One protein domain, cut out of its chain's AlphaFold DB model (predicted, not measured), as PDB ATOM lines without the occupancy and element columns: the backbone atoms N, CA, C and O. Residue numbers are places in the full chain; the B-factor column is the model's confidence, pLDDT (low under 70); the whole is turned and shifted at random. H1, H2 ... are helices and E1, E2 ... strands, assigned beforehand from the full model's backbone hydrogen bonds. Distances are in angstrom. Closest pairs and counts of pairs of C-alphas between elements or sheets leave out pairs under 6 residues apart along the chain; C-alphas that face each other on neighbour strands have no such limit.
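What this domain is: This is residues 2 to 135 of the 235 residues of an uncharacterized protein of Acidobacteria bacterium (UniProt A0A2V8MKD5). Picture one twisted sheet of six strands, with the long helix H3 on one face and the shorter helix H4 on the opposite face. The short helix H2 packs on H3, and H1, the first helix, lies farthest out, off the sheet. The printed part has 134 residues, with four named helices and six named strands in the order H1 H2 E1 E2 H3 E3 E4 E5 E6 H4; the sheet runs E1 E2 E6 E5 E4 E3, antiparallel throughout. The class is mixed, helices and strands, and the whole is compact, with a radius of gyration of the C-alphas of 16.0 A and spans of 47 by 33 by 30 A.

Where its parts are: Find C-alpha 2 at (20.315, 143.654, 321.365); there H1, residues 2 to 11, begins. H2 is residues 15 to 20. E1, residues 23 to 31, is 21.3 A long and bends by 74 degrees at residue 26; E2, residues 41 to 47, is 19.2 A long. H3, residues 50 to 68, starts with C-alpha 50 at (25.336, 165.498, 302.931) and is 27.0 A long. Next come E3, residues 76 to 83, 22.7 A, and E4, residues 86 to 93, 22.9 A. E5 is residues 101 to 106 and E6 residues 109 to 113. H4, residues 116 to 127, is 16.7 A long and ends with C-alpha 127 at (11.232, 174.820, 292.328).

How they stand to each other: Begin at the sheet, whose edge strands are E1 and E3. In the hairpin of E1 and E2, N 28 and O 44 are 2.8 A apart, within hydrogen-bond range; between E2 and E6, N 43 and O 112 are 2.9 A apart. E3 E4 E5 E6 form a meander, each strand the antiparallel neighbour of the one before; look at N 79 and O 90, 2.9 A, N 89 and O 103, 2.8 A, and N 111 and O 104, 2.9 A. The sheet has three layers with its helices: H3 and H4 are on opposite faces. H3 has a height over the sheet of 5.6 A, and its closest C-alphas to E3 are those of Asn 65 and Met 76, 6.3 A. H4, at a height of 8.4 A, lies over E6 and only just over E5, with 3 of its C-alphas there; it runs along the strands, at 27 degrees to E6 on the local plane. H2 touches H3, with residues 52 to 56 of H3 alone, closest at the C-alphas of Asp 18 and Thr 56, 6.2 A. H1 and H3 are close but not clearly touching, and H1 is not on the sheet. In H1, H2, H3 and H4 every O i to N i+4 pair is within hydrogen-bond range.

The domain as a whole: The C-alphas farthest apart, those of Lys 70 and Asn 134, are 49.5 A apart. The printed part has no cut, and no link is long. Confidence is low, under 70, at 58 residues, among them 2 to 40 and 125 to 135.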
ATOM      1  N   ASN A   2      18.970 144.187 321.672       51.72
ATOM      2  CA  ASN A   2      20.315 143.654 321.365       51.72
ATOM      3  C   ASN A   2      20.718 143.686 319.876       51.72
ATOM      4  O   ASN A   2      21.897 143.578 319.565       51.72
ATOM      5  N   GLU A   3      19.769 143.839 318.951       51.09
ATOM      6  CA  GLU A   3      20.044 143.747 317.506       51.09
ATOM      7  C   GLU A   3      20.806 144.964 316.966       51.09
ATOM      8  O   GLU A   3      21.738 144.801 316.187       51.09
ATOM      9  N   ILE A   4      20.479 146.169 317.449       49.00
ATOM     10  CA  ILE A   4      21.148 147.417 317.043       49.00
ATOM     11  C   ILE A   4      22.617 147.399 317.472       49.00
ATOM     12  O   ILE A   4      23.496 147.606 316.649       49.00
ATOM     13  N   GLN A   5      22.907 147.048 318.727       55.72
ATOM     14  CA  GLN A   5      24.290 146.992 319.216       55.72
ATOM     15  C   GLN A   5      25.136 145.922 318.515       55.72
ATOM     16  O   GLN A   5      26.348 146.081 318.392       55.72
ATOM     17  N   ASN A   6      24.525 144.816 318.083       58.84
ATOM     18  CA  ASN A   6      25.231 143.799 317.309       58.84
ATOM     19  C   ASN A   6      25.516 144.294 315.889       58.84
ATOM     20  O   ASN A   6      26.652 144.174 315.444       58.84
ATOM     21  N   PHE A   7      24.542 144.939 315.238       56.94
ATOM     22  CA  PHE A   7      24.748 145.592 313.948       56.94
ATOM     23  C   PHE A   7      25.874 146.628 314.021       56.94
ATOM     24  O   PHE A   7      26.811 146.548 313.236       56.94
ATOM     25  N   GLU A   8      25.844 147.544 314.992       57.97
ATOM     26  CA  GLU A   8      26.868 148.589 315.154       57.97
ATOM     27  C   GLU A   8      28.259 147.998 315.409       57.97
ATOM     28  O   GLU A   8      29.259 148.515 314.922       57.97
ATOM     29  N   ARG A   9      28.348 146.873 316.130       66.31
ATOM     30  CA  ARG A   9      29.620 146.189 316.399       66.31
ATOM     31  C   ARG A   9      30.160 145.440 315.181       66.31
ATOM     32  O   ARG A   9      31.369 145.412 314.978       66.31
ATOM     33  N   GLU A  10      29.284 144.822 314.395       62.59
ATOM     34  CA  GLU A  10      29.645 144.047 313.199       62.59
ATOM     35  C   GLU A  10      29.965 144.942 311.998       62.59
ATOM     36  O   GLU A  10      30.832 144.619 311.189       62.59
ATOM     37  N   THR A  11      29.279 146.078 311.900       56.03
ATOM     38  CA  THR A  11      29.437 147.055 310.819       56.03
ATOM     39  C   THR A  11      30.381 148.193 311.197       56.03
ATOM     40  O   THR A  11      30.970 148.819 310.328       56.03
ATOM     41  N   GLY A  12      30.582 148.502 312.477       65.69
ATOM     42  CA  GLY A  12      31.343 149.688 312.890       65.69
ATOM     43  C   GLY A  12      30.662 151.015 312.527       65.69
ATOM     44  O   GLY A  12      31.323 152.052 312.541       65.69
ATOM     45  N   ILE A  13      29.375 150.979 312.166       58.78
ATOM     46  CA  ILE A  13      28.539 152.154 311.901       58.78
ATOM     47  C   ILE A  13      27.757 152.445 313.172       58.78
ATOM     48  O   ILE A  13      27.025 151.580 313.638       58.78
ATOM     49  N   ASP A  14      27.895 153.648 313.715       60.44
ATOM     50  CA  ASP A  14      27.117 154.117 314.860       60.44
ATOM     51  C   ASP A  14      25.813 154.726 314.333       60.44
ATOM     52  O   ASP A  14      25.826 155.771 313.681       60.44
ATOM     53  N   ILE A  15      24.667 154.086 314.584       51.25
ATOM     54  CA  ILE A  15      23.378 154.520 314.021       51.25
ATOM     55  C   ILE A  15      23.049 155.951 314.456       51.25
ATOM     56  O   ILE A  15      22.477 156.729 313.690       51.25
ATOM     57  N   ARG A  16      23.428 156.332 315.677       46.91
ATOM     58  CA  ARG A  16      23.169 157.678 316.182       46.91
ATOM     59  C   ARG A  16      24.072 158.696 315.494       46.91
ATOM     60  O   ARG A  16      23.569 159.700 315.009       46.91
ATOM     61  N   ARG A  17      25.376 158.446 315.418       49.19
ATOM     62  CA  ARG A  17      26.356 159.424 314.908       49.19
ATOM     63  C   ARG A  17      26.455 159.476 313.388       49.19
ATOM     64  O   ARG A  17      26.672 160.542 312.811       49.19
ATOM     65  N   ASP A  18      26.329 158.330 312.731       44.50
ATOM     66  CA  ASP A  18      26.547 158.191 311.293       44.50
ATOM     67  C   ASP A  18      25.257 158.342 310.471       44.50
ATOM     68  O   ASP A  18      25.353 158.621 309.274       44.50
ATOM     69  N   LEU A  19      24.075 158.180 311.092       52.38
ATOM     70  CA  LEU A  19      22.763 158.315 310.438       52.38
ATOM     71  C   LEU A  19      21.840 159.335 311.118       52.38
ATOM     72  O   LEU A  19      21.275 160.159 310.414       52.38
ATOM     73  N   ALA A  20      21.675 159.323 312.444       50.91
ATOM     74  CA  ALA A  20      20.701 160.210 313.096       50.91
ATOM     75  C   ALA A  20      21.192 161.658 313.285       50.91
ATOM     76  O   ALA A  20      20.410 162.575 313.105       50.91
ATOM     77  N   GLU A  21      22.462 161.883 313.634       52.25
ATOM     78  CA  GLU A  21      23.060 163.229 313.752       52.25
ATOM     79  C   GLU A  21      23.137 164.004 312.419       52.25
ATOM     80  O   GLU A  21      22.954 165.221 312.439       52.25
ATOM     81  N   PRO A  22      23.439 163.367 311.268       41.72
ATOM     82  CA  PRO A  22      23.568 164.079 309.993       41.72
ATOM     83  C   PRO A  22      22.232 164.275 309.273       41.72
ATOM     84  O   PRO A  22      22.141 165.122 308.382       41.72
ATOM     85  N   LEU A  23      21.227 163.468 309.621       49.62
ATOM     86  CA  LEU A  23      19.852 163.653 309.180       49.62
ATOM     87  C   LEU A  23      19.173 164.669 310.102       49.62
ATOM     88  O   LEU A  23      19.374 164.665 311.312       49.62
ATOM     89  N   GLY A  24      18.396 165.563 309.508       47.31
ATOM     90  CA  GLY A  24      17.627 166.543 310.251       47.31
ATOM     91  C   GLY A  24      16.372 165.954 310.878       47.31
ATOM     92  O   GLY A  24      16.184 164.739 310.945       47.31
ATOM     93  N   GLY A  25      15.512 166.836 311.372       43.12
ATOM     94  CA  GLY A  25      14.283 166.448 312.053       43.12
ATOM     95  C   GLY A  25      13.133 166.145 311.104       43.12
ATOM     96  O   GLY A  25      12.178 165.531 311.557       43.12
ATOM     97  N   GLU A  26      13.214 166.567 309.838       43.03
ATOM     98  CA  GLU A  26      12.095 166.574 308.892       43.03
ATOM     99  C   GLU A  26      12.181 165.452 307.849       43.03
ATOM    100  O   GLU A  26      13.168 165.319 307.118       43.03
ATOM    101  N   PHE A  27      11.102 164.675 307.713       49.62
ATOM    102  CA  PHE A  27      11.009 163.590 306.736       49.62
ATOM    103  C   PHE A  27       9.621 163.531 306.099       49.62
ATOM    104  O   PHE A  27       8.598 163.626 306.781       49.62
ATOM    105  N   LEU A  28       9.586 163.297 304.787       52.94
ATOM    106  CA  LEU A  28       8.375 163.070 304.009       52.94
ATOM    107  C   LEU A  28       8.525 161.792 303.192       52.94
ATOM    108  O   LEU A  28       9.494 161.621 302.455       52.94
ATOM    109  N   VAL A  29       7.527 160.917 303.263       59.78
ATOM    110  CA  VAL A  29       7.410 159.760 302.369       59.78
ATOM    111  C   VAL A  29       6.065 159.828 301.663       59.78
ATOM    112  O   VAL A  29       5.025 159.930 302.309       59.78
ATOM    113  N   ALA A  30       6.097 159.772 300.336       55.50
ATOM    114  CA  ALA A  30       4.923 159.769 299.478       55.50
ATOM    115  C   ALA A  30       4.928 158.535 298.569       55.50
ATOM    116  O   ALA A  30       5.974 158.099 298.081       55.50
ATOM    117  N   MET A  31       3.739 157.994 298.310       59.91
ATOM    118  CA  MET A  31       3.502 157.017 297.249       59.91
ATOM    119  C   MET A  31       2.700 157.706 296.141       59.91
ATOM    120  O   MET A  31       1.524 157.997 296.322       59.91
ATOM    121  N   ASP A  32       3.359 157.968 295.013       50.91
ATOM    122  CA  ASP A  32       2.909 158.798 293.886       50.91
ATOM    123  C   ASP A  32       2.572 157.955 292.629       50.91
ATOM    124  O   ASP A  32       2.825 158.374 291.498       50.91
ATOM    125  N   GLY A  33       2.045 156.731 292.770       50.44
ATOM    126  CA  GLY A  33       1.614 155.959 291.594       50.44
ATOM    127  C   GLY A  33       1.469 154.445 291.772       50.44
ATOM    128  O   GLY A  33       1.522 153.938 292.894       50.44
ATOM    129  N   PRO A  34       1.242 153.711 290.663       46.31
ATOM    130  CA  PRO A  34       0.861 152.302 290.689       46.31
ATOM    131  C   PRO A  34       1.948 151.426 291.321       46.31
ATOM    132  O   PRO A  34       3.140 151.617 291.105       46.31
ATOM    133  N   PHE A  35       1.516 150.427 292.094       49.72
ATOM    134  CA  PHE A  35       2.399 149.507 292.819       49.72
ATOM    135  C   PHE A  35       3.191 148.565 291.889       49.72
ATOM    136  O   PHE A  35       4.149 147.925 292.317       49.72
ATOM    137  N   LEU A  36       2.795 148.475 290.613       44.47
ATOM    138  CA  LEU A  36       3.372 147.592 289.603       44.47
ATOM    139  C   LEU A  36       3.564 148.328 288.264       44.47
ATOM    140  O   LEU A  36       2.736 149.175 287.923       44.47
ATOM    141  N   PRO A  37       4.604 147.982 287.474       45.41
ATOM    142  CA  PRO A  37       5.638 146.977 287.762       45.41
ATOM    143  C   PRO A  37       6.730 147.452 288.743       45.41
ATOM    144  O   PRO A  37       7.425 146.615 289.311       45.41
ATOM    145  N   ALA A  38       6.866 148.762 288.978       53.31
ATOM    146  CA  ALA A  38       7.727 149.334 290.012       53.31
ATOM    147  C   ALA A  38       6.932 150.393 290.795       53.31
ATOM    148  O   ALA A  38       6.322 151.251 290.158       53.31
ATOM    149  N   PRO A  39       6.927 150.352 292.139       58.28
ATOM    150  CA  PRO A  39       6.150 151.287 292.940       58.28
ATOM    151  C   PRO A  39       6.691 152.702 292.766       58.28
ATOM    152  O   PRO A  39       7.881 152.926 292.967       58.28
ATOM    153  N   SER A  40       5.837 153.669 292.444       67.50
ATOM    154  CA  SER A  40       6.225 155.081 292.433       67.50
ATOM    155  C   SER A  40       6.214 155.620 293.860       67.50
ATOM    156  O   SER A  40       5.165 155.977 294.382       67.50
ATOM    157  N   TRP A  41       7.376 155.675 294.504       71.88
ATOM    158  CA  TRP A  41       7.534 156.306 295.815       71.88
ATOM    159  C   TRP A  41       8.565 157.431 295.764       71.88
ATOM    160  O   TRP A  41       9.450 157.449 294.906       71.88
ATOM    161  N   LYS A  42       8.441 158.377 296.691       70.81
ATOM    162  CA  LYS A  42       9.423 159.428 296.954       70.81
ATOM    163  C   LYS A  42       9.654 159.500 298.453       70.81
ATOM    164  O   LYS A  42       8.697 159.502 299.221       70.81
ATOM    165  N   ALA A  43      10.910 159.560 298.859       72.25
ATOM    166  CA  ALA A  43      11.288 159.820 300.238       72.25
ATOM    167  C   ALA A  43      12.217 161.031 300.267       72.25
ATOM    168  O   ALA A  43      13.155 161.117 299.476       72.25
ATOM    169  N   ILE A  44      11.920 161.976 301.145       70.00
ATOM    170  CA  ILE A  44      12.652 163.223 301.319       70.00
ATOM    171  C   ILE A  44      13.008 163.315 302.795       70.00
ATOM    172  O   ILE A  44      12.151 163.091 303.645       70.00
ATOM    173  N   ALA A  45      14.264 163.613 303.089       65.62
ATOM    174  CA  ALA A  45      14.754 163.750 304.451       65.62
ATOM    175  C   ALA A  45      15.680 164.953 304.540       65.62
ATOM    176  O   ALA A  45      16.493 165.151 303.635       65.62
ATOM    177  N   GLU A  46      15.551 165.750 305.595       61.53
ATOM    178  CA  GLU A  46      16.479 166.836 305.889       61.53
ATOM    179  C   GLU A  46      17.871 166.260 306.166       61.53
ATOM    180  O   GLU A  46      18.031 165.176 306.734       61.53
ATOM    181  N   VAL A  47      18.894 166.972 305.716       67.62
ATOM    182  CA  VAL A  47      20.294 166.577 305.803       67.62
ATOM    183  C   VAL A  47      21.123 167.797 306.180       67.62
ATOM    184  O   VAL A  47      21.291 168.718 305.380       67.62
ATOM    185  N   TYR A  48      21.706 167.762 307.376       64.75
ATOM    186  CA  TYR A  48      22.640 168.783 307.848       64.75
ATOM    187  C   TYR A  48      24.038 168.618 307.248       64.75
ATOM    188  O   TYR A  48      24.717 169.610 306.989       64.75
ATOM    189  N   ASP A  49      24.461 167.377 306.989       78.44
ATOM    190  CA  ASP A  49      25.768 167.065 306.404       78.44
ATOM    191  C   ASP A  49      25.646 165.972 305.331       78.44
ATOM    192  O   ASP A  49      25.681 164.769 305.605       78.44
ATOM    193  N   SER A  50      25.502 166.401 304.075       85.31
ATOM    194  CA  SER A  50      25.336 165.498 302.931       85.31
ATOM    195  C   SER A  50      26.577 164.666 302.638       85.31
ATOM    196  O   SER A  50      26.451 163.517 302.213       85.31
ATOM    197  N   ALA A  51      27.770 165.200 302.912       86.19
ATOM    198  CA  ALA A  51      29.016 164.473 302.726       86.19
ATOM    199  C   ALA A  51      29.122 163.321 303.732       86.19
ATOM    200  O   ALA A  51      29.453 162.197 303.350       86.19
ATOM    201  N   ARG A  52      28.776 163.561 305.004       76.19
ATOM    202  CA  ARG A  52      28.749 162.503 306.021       76.19
ATOM    203  C   ARG A  52      27.709 161.434 305.685       76.19
ATOM    204  O   ARG A  52      28.056 160.255 305.729       76.19
ATOM    205  N   VAL A  53      26.489 161.814 305.290       79.69
ATOM    206  CA  VAL A  53      25.454 160.841 304.878       79.69
ATOM    207  C   VAL A  53      25.936 159.994 303.697       79.69
ATOM    208  O   VAL A  53      25.849 158.768 303.749       79.69
ATOM    209  N   GLN A  54      26.494 160.615 302.655       92.06
ATOM    210  CA  GLN A  54      27.000 159.898 301.483       92.06
ATOM    211  C   GLN A  54      28.123 158.914 301.845       92.06
ATOM    212  O   GLN A  54      28.066 157.748 301.455       92.06
ATOM    213  N   ASN A  55      29.093 159.345 302.656       83.88
ATOM    214  CA  ASN A  55      30.174 158.482 303.142       83.88
ATOM    215  C   ASN A  55      29.638 157.299 303.967       83.88
ATOM    216  O   ASN A  55      30.188 156.198 303.923       83.88
ATOM    217  N   THR A  56      28.568 157.496 304.740       79.12
ATOM    218  CA  THR A  56      27.903 156.407 305.472       79.12
ATOM    219  C   THR A  56      27.235 155.414 304.519       79.12
ATOM    220  O   THR A  56      27.402 154.208 304.701       79.12
ATOM    221  N   ILE A  57      26.550 155.881 303.470       85.81
ATOM    222  CA  ILE A  57      25.949 155.004 302.449       85.81
ATOM    223  C   ILE A  57      27.031 154.169 301.748       85.81
ATOM    224  O   ILE A  57      26.873 152.959 301.593       85.81
ATOM    225  N   GLU A  58      28.159 154.776 301.378       87.62
ATOM    226  CA  GLU A  58      29.296 154.068 300.775       87.62
ATOM    227  C   GLU A  58      29.850 152.971 301.692       87.62
ATOM    228  O   GLU A  58      30.042 151.830 301.256       87.62
ATOM    229  N   ARG A  59      30.037 153.277 302.983       79.19
ATOM    230  CA  ARG A  59      30.480 152.303 303.994       79.19
ATOM    231  C   ARG A  59      29.499 151.137 304.142       79.19
ATOM    232  O   ARG A  59      29.937 149.985 304.130       79.19
ATOM    233  N   LEU A  60      28.194 151.414 304.193       79.12
ATOM    234  CA  LEU A  60      27.147 150.386 304.249       79.12
ATOM    235  C   LEU A  60      27.211 149.443 303.042       79.12
ATOM    236  O   LEU A  60      27.166 148.224 303.203       79.12
ATOM    237  N   VAL A  61      27.356 149.989 301.832       84.88
ATOM    238  CA  VAL A  61      27.437 149.185 300.602       84.88
ATOM    239  C   VAL A  61      28.669 148.282 300.612       84.88
ATOM    240  O   VAL A  61      28.562 147.098 300.286       84.88
ATOM    241  N   MET A  62      29.828 148.803 301.026       81.69
ATOM    242  CA  MET A  62      31.052 148.004 301.148       81.69
ATOM    243  C   MET A  62      30.884 146.838 302.129       81.69
ATOM    244  O   MET A  62      31.325 145.724 301.847       81.69
ATOM    245  N   GLN A  63      30.219 147.067 303.258       76.50
ATOM    246  CA  GLN A  63      30.009 146.042 304.281       76.50
ATOM    247  C   GLN A  63      29.001 144.987 303.856       76.50
ATOM    248  O   GLN A  63      29.275 143.800 304.016       76.50
ATOM    249  N   ILE A  64      27.882 145.395 303.249       79.12
ATOM    250  CA  ILE A  64      26.911 144.462 302.665       79.12
ATOM    251  C   ILE A  64      27.628 143.542 301.676       79.12
ATOM    252  O   ILE A  64      27.517 142.325 301.795       79.12
ATOM    253  N   ASN A  65      28.438 144.105 300.774       83.88
ATOM    254  CA  ASN A  65      29.205 143.326 299.804       83.88
ATOM    255  C   ASN A  65      30.216 142.375 300.464       83.88
ATOM    256  O   ASN A  65      30.400 141.253 299.997       83.88
ATOM    257  N   SER A  66      30.852 142.791 301.563       80.56
ATOM    258  CA  SER A  66      31.764 141.936 302.332       80.56
ATOM    259  C   SER A  66      31.043 140.743 302.977       80.56
ATOM    260  O   SER A  66      31.549 139.619 302.950       80.56
ATOM    261  N   LEU A  67      29.834 140.959 303.505       74.81
ATOM    262  CA  LEU A  67      29.011 139.912 304.116       74.81
ATOM    263  C   LEU A  67      28.448 138.941 303.068       74.81
ATOM    264  O   LEU A  67      28.464 137.725 303.276       74.81
ATOM    265  N   THR A  68      27.990 139.452 301.922       72.50
ATOM    266  CA  THR A  68      27.392 138.639 300.853       72.50
ATOM    267  C   THR A  68      28.409 137.911 299.983       72.50
ATOM    268  O   THR A  68      28.049 136.937 299.321       72.50
ATOM    269  N   ALA A  69      29.689 138.301 300.030       72.44
ATOM    270  CA  ALA A  69      30.775 137.593 299.347       72.44
ATOM    271  C   ALA A  69      30.848 136.101 299.725       72.44
ATOM    272  O   ALA A  69      31.344 135.286 298.952       72.44
ATOM    273  N   LYS A  70      30.320 135.727 300.899       68.69
ATOM    274  CA  LYS A  70      30.298 134.347 301.405       68.69
ATOM    275  C   LYS A  70      29.061 133.542 300.985       68.69
ATOM    276  O   LYS A  70      29.049 132.332 301.187       68.69
ATOM    277  N   THR A  71      28.024 134.177 300.433       65.38
ATOM    278  CA  THR A  71      26.696 133.563 300.220       65.38
ATOM    279  C   THR A  71      26.232 133.550 298.761       65.38
ATOM    280  O   THR A  71      25.076 133.232 298.495       65.38
ATOM    281  N   ALA A  72      27.116 133.870 297.807       69.44
ATOM    282  CA  ALA A  72      26.822 133.950 296.366       69.44
ATOM    283  C   ALA A  72      25.675 134.916 295.987       69.44
ATOM    284  O   ALA A  72      25.171 134.872 294.861       69.44
ATOM    285  N   ALA A  73      25.259 135.805 296.896       70.06
ATOM    286  CA  ALA A  73      24.258 136.818 296.586       70.06
ATOM    287  C   ALA A  73      24.861 137.905 295.669       70.06
ATOM    288  O   ALA A  73      26.044 138.228 295.805       70.06
ATOM    289  N   PRO A  74      24.083 138.490 294.735       72.25
ATOM    290  CA  PRO A  74      24.584 139.538 293.851       72.25
ATOM    291  C   PRO A  74      25.090 140.749 294.639       72.25
ATOM    292  O   PRO A  74      24.361 141.281 295.477       72.25
ATOM    293  N   ASN A  75      26.299 141.216 294.316       83.50
ATOM    294  CA  ASN A  75      26.862 142.425 294.914       83.50
ATOM    295  C   ASN A  75      25.972 143.644 294.646       83.50
ATOM    296  O   ASN A  75      25.360 143.782 293.581       83.50
ATOM    297  N   MET A  76      25.952 144.556 295.607       86.88
ATOM    298  CA  MET A  76      25.388 145.889 295.481       86.88
ATOM    299  C   MET A  76      26.409 146.827 294.833       86.88
ATOM    300  O   MET A  76      27.612 146.752 295.085       86.88
ATOM    301  N   THR A  77      25.922 147.745 294.012       91.19
ATOM    302  CA  THR A  77      26.698 148.809 293.379       91.19
ATOM    303  C   THR A  77      26.086 150.148 293.718       91.19
ATOM    304  O   THR A  77      24.869 150.322 293.603       91.19
ATOM    305  N   LEU A  78      26.955 151.088 294.070       93.94
ATOM    306  CA  LEU A  78      26.641 152.498 294.164       93.94
ATOM    307  C   LEU A  78      27.373 153.216 293.031       93.94
ATOM    308  O   LEU A  78      28.598 153.167 292.961       93.94
ATOM    309  N   SER A  79      26.626 153.829 292.120       94.44
ATOM    310  CA  SER A  79      27.178 154.644 291.039       94.44
ATOM    311  C   SER A  79      26.664 156.073 291.129       94.44
ATOM    312  O   SER A  79      25.604 156.322 291.703       94.44
ATOM    313  N   SER A  80      27.410 157.011 290.554       95.38
ATOM    314  CA  SER A  80      27.026 158.420 290.486       95.38
ATOM    315  C   SER A  80      27.100 158.944 289.057       95.38
ATOM    316  O   SER A  80      28.005 158.581 288.306       95.38
ATOM    317  N   GLU A  81      26.195 159.846 288.704       94.50
ATOM    318  CA  GLU A  81      26.198 160.587 287.446       94.50
ATOM    319  C   GLU A  81      25.962 162.079 287.708       94.50
ATOM    320  O   GLU A  81      25.090 162.453 288.490       94.50
ATOM    321  N   ALA A  82      26.737 162.947 287.055       93.62
ATOM    322  CA  ALA A  82      26.554 164.394 287.136       93.62
ATOM    323  C   ALA A  82      25.773 164.884 285.911       93.62
ATOM    324  O   ALA A  82      26.210 164.707 284.775       93.62
ATOM    325  N   VAL A  83      24.613 165.507 286.133       88.62
ATOM    326  CA  VAL A  83      23.729 166.005 285.072       88.62
ATOM    327  C   VAL A  83      23.178 167.367 285.470       88.62
ATOM    328  O   VAL A  83      22.534 167.503 286.507       88.62
ATOM    329  N   GLY A  84      23.413 168.386 284.637       83.69
ATOM    330  CA  GLY A  84      22.862 169.729 284.856       83.69
ATOM    331  C   GLY A  84      23.308 170.380 286.172       83.69
ATOM    332  O   GLY A  84      22.516 171.072 286.799       83.69
ATOM    333  N   GLY A  85      24.539 170.112 286.620       85.56
ATOM    334  CA  GLY A  85      25.070 170.623 287.892       85.56
ATOM    335  C   GLY A  85      24.598 169.866 289.141       85.56
ATOM    336  O   GLY A  85      25.063 170.172 290.232       85.56
ATOM    337  N   GLN A  86      23.732 168.859 288.991       89.12
ATOM    338  CA  GLN A  86      23.276 167.989 290.075       89.12
ATOM    339  C   GLN A  86      23.949 166.615 289.974       89.12
ATOM    340  O   GLN A  86      24.044 166.041 288.887       89.12
ATOM    341  N   ILE A  87      24.388 166.065 291.107       94.69
ATOM    342  CA  ILE A  87      24.910 164.693 291.183       94.69
ATOM    343  C   ILE A  87      23.779 163.761 291.599       94.69
ATOM    344  O   ILE A  87      23.178 163.936 292.658       94.69
ATOM    345  N   TYR A  88      23.495 162.760 290.779       95.62
ATOM    346  CA  TYR A  88      22.551 161.696 291.081       95.62
ATOM    347  C   TYR A  88      23.311 160.429 291.427       95.62
ATOM    348  O   TYR A  88      24.273 160.069 290.757       95.62
ATOM    349  N   TYR A  89      22.838 159.730 292.444       97.19
ATOM    350  CA  TYR A  89      23.355 158.443 292.863       97.19
ATOM    351  C   TYR A  89      22.345 157.354 292.533       97.19
ATOM    352  O   TYR A  89      21.130 157.569 292.586       97.19
ATOM    353  N   ARG A  90      22.848 156.168 292.206       95.38
ATOM    354  CA  ARG A  90      22.064 154.955 292.009       95.38
ATOM    355  C   ARG A  90      22.640 153.851 292.877       95.38
ATOM    356  O   ARG A  90      23.770 153.419 292.666       95.38
ATOM    357  N   LEU A  91      21.818 153.349 293.788       91.88
ATOM    358  CA  LEU A  91      22.070 152.154 294.575       91.88
ATOM    359  C   LEU A  91      21.214 151.003 294.037       91.88
ATOM    360  O   LEU A  91      19.991 151.106 293.960       91.88
ATOM    361  N   GLY A  92      21.837 149.891 293.675       87.06
ATOM    362  CA  GLY A  92      21.131 148.705 293.191       87.06
ATOM    363  C   GLY A  92      22.066 147.515 293.048       87.06
ATOM    364  O   GLY A  92      23.223 147.582 293.445       87.06
ATOM    365  N   ARG A  93      21.582 146.417 292.473       83.38
ATOM    366  CA  ARG A  93      22.422 145.238 292.218       83.38
ATOM    367  C   ARG A  93      23.358 145.459 291.030       83.38
ATOM    368  O   ARG A  93      22.958 146.061 290.032       83.38
ATOM    369  N   ALA A  94      24.555 144.880 291.104       81.94
ATOM    370  CA  ALA A  94      25.601 144.979 290.084       81.94
ATOM    371  C   ALA A  94      25.162 144.468 288.706       81.94
ATOM    372  O   ALA A  94      25.563 145.002 287.679       81.94
ATOM    373  N   ASN A  95      24.307 143.442 288.677       78.62
ATOM    374  CA  ASN A  95      23.761 142.875 287.443       78.62
ATOM    375  C   ASN A  95      22.621 143.713 286.833       78.62
ATOM    376  O   ASN A  95      22.064 143.323 285.811       78.62
ATOM    377  N   GLY A  96      22.228 144.820 287.473       73.31
ATOM    378  CA  GLY A  96      21.152 145.701 287.020       73.31
ATOM    379  C   GLY A  96      19.735 145.141 287.179       73.31
ATOM    380  O   GLY A  96      18.780 145.860 286.893       73.31
ATOM    381  N   VAL A  97      19.572 143.900 287.657       74.25
ATOM    382  CA  VAL A  97      18.270 143.225 287.768       74.25
ATOM    383  C   VAL A  97      17.681 143.412 289.164       74.25
ATOM    384  O   VAL A  97      18.245 142.942 290.153       74.25
ATOM    385  N   GLY A  98      16.494 144.016 289.237       71.44
ATOM    386  CA  GLY A  98      15.716 144.174 290.468       71.44
ATOM    387  C   GLY A  98      15.568 145.632 290.918       71.44
ATOM    388  O   GLY A  98      15.878 146.548 290.154       71.44
ATOM    389  N   PRO A  99      15.066 145.855 292.146       75.19
ATOM    390  CA  PRO A  99      14.840 147.194 292.677       75.19
ATOM    391  C   PRO A  99      16.131 148.010 292.746       75.19
ATOM    392  O   PRO A  99      17.204 147.486 293.053       75.19
ATOM    393  N   ALA A 100      16.004 149.307 292.499       83.62
ATOM    394  CA  ALA A 100      17.072 150.270 292.687       83.62
ATOM    395  C   ALA A 100      16.521 151.532 293.340       83.62
ATOM    396  O   ALA A 100      15.349 151.871 293.176       83.62
ATOM    397  N   VAL A 101      17.392 152.222 294.061       89.94
ATOM    398  CA  VAL A 101      17.126 153.531 294.642       89.94
ATOM    399  C   VAL A 101      17.982 154.543 293.906       89.94
ATOM    400  O   VAL A 101      19.194 154.383 293.785       89.94
ATOM    401  N   HIS A 102      17.340 155.586 293.410       93.62
ATOM    402  CA  HIS A 102      17.984 156.772 292.882       93.62
ATOM    403  C   HIS A 102      17.839 157.887 293.900       93.62
ATOM    404  O   HIS A 102      16.759 158.056 294.464       93.62
ATOM    405  N   TYR A 103      18.900 158.650 294.128       94.50
ATOM    406  CA  TYR A 103      18.835 159.759 295.064       94.50
ATOM    407  C   TYR A 103      19.765 160.908 294.715       94.50
ATOM    408  O   TYR A 103      20.673 160.778 293.895       94.50
ATOM    409  N   THR A 104      19.519 162.059 295.325       94.69
ATOM    410  CA  THR A 104      20.371 163.237 295.202       94.69
ATOM    411  C   THR A 104      20.268 164.110 296.446       94.69
ATOM    412  O   THR A 104      19.273 164.031 297.166       94.69
ATOM    413  N   PHE A 105      21.283 164.938 296.682       88.56
ATOM    414  CA  PHE A 105      21.258 165.952 297.730       88.56
ATOM    415  C   PHE A 105      20.967 167.318 297.114       88.56
ATOM    416  O   PHE A 105      21.702 167.770 296.234       88.56
ATOM    417  N   ALA A 106      19.908 167.978 297.569       83.56
ATOM    418  CA  ALA A 106      19.499 169.284 297.075       83.56
ATOM    419  C   ALA A 106      18.886 170.120 298.203       83.56
ATOM    420  O   ALA A 106      18.015 169.649 298.927       83.56
ATOM    421  N   VAL A 107      19.335 171.375 298.326       75.81
ATOM    422  CA  VAL A 107      18.760 172.390 299.233       75.81
ATOM    423  C   VAL A 107      18.632 171.906 300.692       75.81
ATOM    424  O   VAL A 107      17.645 172.193 301.353       75.81
ATOM    425  N   GLY A 108      19.616 171.151 301.191       69.38
ATOM    426  CA  GLY A 108      19.591 170.620 302.563       69.38
ATOM    427  C   GLY A 108      18.755 169.352 302.752       69.38
ATOM    428  O   GLY A 108      18.492 168.977 303.883       69.38
ATOM    429  N   TYR A 109      18.353 168.672 301.675       74.81
ATOM    430  CA  TYR A 109      17.618 167.409 301.743       74.81
ATOM    431  C   TYR A 109      18.280 166.322 300.897       74.81
ATOM    432  O   TYR A 109      18.898 166.609 299.871       74.81
ATOM    433  N   ILE A 110      18.087 165.061 301.283       83.50
ATOM    434  CA  ILE A 110      18.219 163.908 300.390       83.50
ATOM    435  C   ILE A 110      16.846 163.590 299.800       83.50
ATOM    436  O   ILE A 110      15.863 163.448 300.523       83.50
ATOM    437  N   VAL A 111      16.778 163.470 298.476       84.19
ATOM    438  CA  VAL A 111      15.567 163.108 297.732       84.19
ATOM    439  C   VAL A 111      15.799 161.759 297.077       84.19
ATOM    440  O   VAL A 111      16.722 161.625 296.278       84.19
ATOM    441  N   MET A 112      14.965 160.776 297.397       86.69
ATOM    442  CA  MET A 112      15.087 159.382 296.977       86.69
ATOM    443  C   MET A 112      13.833 158.922 296.232       86.69
ATOM    444  O   MET A 112      12.717 159.257 296.629       86.69
ATOM    445  N   ALA A 113      14.006 158.129 295.178       85.00
ATOM    446  CA  ALA A 113      12.918 157.513 294.422       85.00
ATOM    447  C   ALA A 113      13.406 156.257 293.665       85.00
ATOM    448  O   ALA A 113      14.611 156.064 293.503       85.00
ATOM    449  N   PRO A 114      12.513 155.412 293.117       83.69
ATOM    450  CA  PRO A 114      12.911 154.241 292.327       83.69
ATOM    451  C   PRO A 114      13.555 154.564 290.971       83.69
ATOM    452  O   PRO A 114      14.110 153.675 290.327       83.69
ATOM    453  N   SER A 115      13.472 155.811 290.494       87.06
ATOM    454  CA  SER A 115      14.077 156.234 289.229       87.06
ATOM    455  C   SER A 115      14.587 157.670 289.297       87.06
ATOM    456  O   SER A 115      14.023 158.510 290.000       87.06
ATOM    457  N   ARG A 116      15.623 157.984 288.508       89.25
ATOM    458  CA  ARG A 116      16.123 159.362 288.375       89.25
ATOM    459  C   ARG A 116      15.029 160.328 287.926       89.25
ATOM    460  O   ARG A 116      14.965 161.434 288.442       89.25
ATOM    461  N   ALA A 117      14.160 159.908 287.005       85.31
ATOM    462  CA  ALA A 117      13.079 160.753 286.503       85.31
ATOM    463  C   ALA A 117      12.157 161.237 287.635       85.31
ATOM    464  O   ALA A 117      11.812 162.415 287.673       85.31
ATOM    465  N   LEU A 118      11.835 160.364 288.597       81.62
ATOM    466  CA  LEU A 118      11.025 160.719 289.767       81.62
ATOM    467  C   LEU A 118      11.757 161.666 290.730       81.62
ATOM    468  O   LEU A 118      11.125 162.569 291.279       81.62
ATOM    469  N   VAL A 119      13.074 161.505 290.901       85.94
ATOM    470  CA  VAL A 119      13.900 162.446 291.682       85.94
ATOM    471  C   VAL A 119      13.915 163.820 291.008       85.94
ATOM    472  O   VAL A 119      13.625 164.827 291.647       85.94
ATOM    473  N   THR A 120      14.184 163.878 289.703       84.50
ATOM    474  CA  THR A 120      14.192 165.131 288.934       84.50
ATOM    475  C   THR A 120      12.826 165.819 288.960       84.50
ATOM    476  O   THR A 120      12.759 167.029 289.157       84.50
ATOM    477  N   GLN A 121      11.733 165.062 288.837       77.31
ATOM    478  CA  GLN A 121      10.374 165.591 288.954       77.31
ATOM    479  C   GLN A 121      10.114 166.193 290.346       77.31
ATOM    480  O   GLN A 121       9.510 167.258 290.451       77.31
ATOM    481  N   ALA A 122      10.585 165.546 291.418       73.38
ATOM    482  CA  ALA A 122      10.455 166.072 292.778       73.38
ATOM    483  C   ALA A 122      11.196 167.410 292.953       73.38
ATOM    484  O   ALA A 122      10.636 168.351 293.518       73.38
ATOM    485  N   LEU A 123      12.410 167.528 292.399       77.25
ATOM    486  CA  LEU A 123      13.168 168.784 292.398       77.25
ATOM    487  C   LEU A 123      12.454 169.891 291.607       77.25
ATOM    488  O   LEU A 123      12.395 171.035 292.055       77.25
ATOM    489  N   GLN A 124      11.858 169.560 290.458       71.44
ATOM    490  CA  GLN A 124      11.083 170.517 289.661       71.44
ATOM    491  C   GLN A 124       9.839 171.022 290.410       71.44
ATOM    492  O   GLN A 124       9.568 172.221 290.391       71.44
ATOM    493  N   TYR A 125       9.114 170.148 291.119       64.38
ATOM    494  CA  TYR A 125       7.943 170.549 291.913       64.38
ATOM    495  C   TYR A 125       8.284 171.418 293.122       64.38
ATOM    496  O   TYR A 125       7.504 172.305 293.480       64.38
ATOM    497  N   GLN A 126       9.449 171.201 293.736       64.25
ATOM    498  CA  GLN A 126       9.967 172.106 294.759       64.25
ATOM    499  C   GLN A 126      10.226 173.499 294.160       64.25
ATOM    500  O   GLN A 126       9.769 174.502 294.708       64.25
ATOM    501  N   GLN A 127      10.901 173.563 293.008       55.81
ATOM    502  CA  GLN A 127      11.232 174.820 292.328       55.81
ATOM    503  C   GLN A 127       9.990 175.584 291.842       55.81
ATOM    504  O   GLN A 127       9.975 176.812 291.883       55.81
ATOM    505  N   SER A 128       8.923 174.881 291.445       52.22
ATOM    506  CA  SER A 128       7.662 175.490 290.998       52.22
ATOM    507  C   SER A 128       6.703 175.875 292.136       52.22
ATOM    508  O   SER A 128       5.613 176.381 291.863       52.22
ATOM    509  N   ARG A 129       7.064 175.630 293.411       49.72
ATOM    510  CA  ARG A 129       6.192 175.773 294.601       49.72
ATOM    511  C   ARG A 129       4.852 175.022 294.494       49.72
ATOM    512  O   ARG A 129       3.897 175.349 295.196       49.72
ATOM    513  N   SER A 130       4.753 173.999 293.646       41.22
ATOM    514  CA  SER A 130       3.515 173.236 293.406       41.22
ATOM    515  C   SER A 130       3.421 171.972 294.275       41.22
ATOM    516  O   SER A 130       2.847 170.971 293.859       41.22
ATOM    517  N   SER A 131       4.037 171.983 295.461       50.16
ATOM    518  CA  SER A 131       4.222 170.793 296.297       50.16
ATOM    519  C   SER A 131       2.945 170.340 297.023       50.16
ATOM    520  O   SER A 131       2.001 171.109 297.205       50.16
ATOM    521  N   ILE A 132       2.960 169.095 297.518       45.47
ATOM    522  CA  ILE A 132       1.965 168.532 298.454       45.47
ATOM    523  C   ILE A 132       1.694 169.469 299.644       45.47
ATOM    524  O   ILE A 132       0.554 169.556 300.089       45.47
ATOM    525  N   ALA A 133       2.689 170.246 300.091       45.53
ATOM    526  CA  ALA A 133       2.526 171.234 301.160       45.53
ATOM    527  C   ALA A 133       1.471 172.318 300.841       45.53
ATOM    528  O   ALA A 133       0.869 172.885 301.750       45.53
ATOM    529  N   ASN A 134       1.189 172.566 299.557       42.19
ATOM    530  CA  ASN A 134       0.161 173.498 299.096       42.19
ATOM    531  C   ASN A 134      -1.173 172.827 298.730       42.19
ATOM    532  O   ASN A 134      -2.127 173.530 298.393       42.19
ATOM    533  N   SER A 135      -1.282 171.496 298.814       47.56
ATOM    534  CA  SER A 135      -2.546 170.795 298.573       47.56
ATOM    535  C   SER A 135      -3.590 171.214 299.608       47.56
ATOM    536  O   SER A 135      -3.383 171.067 300.811       47.56
TER     537      SER A 135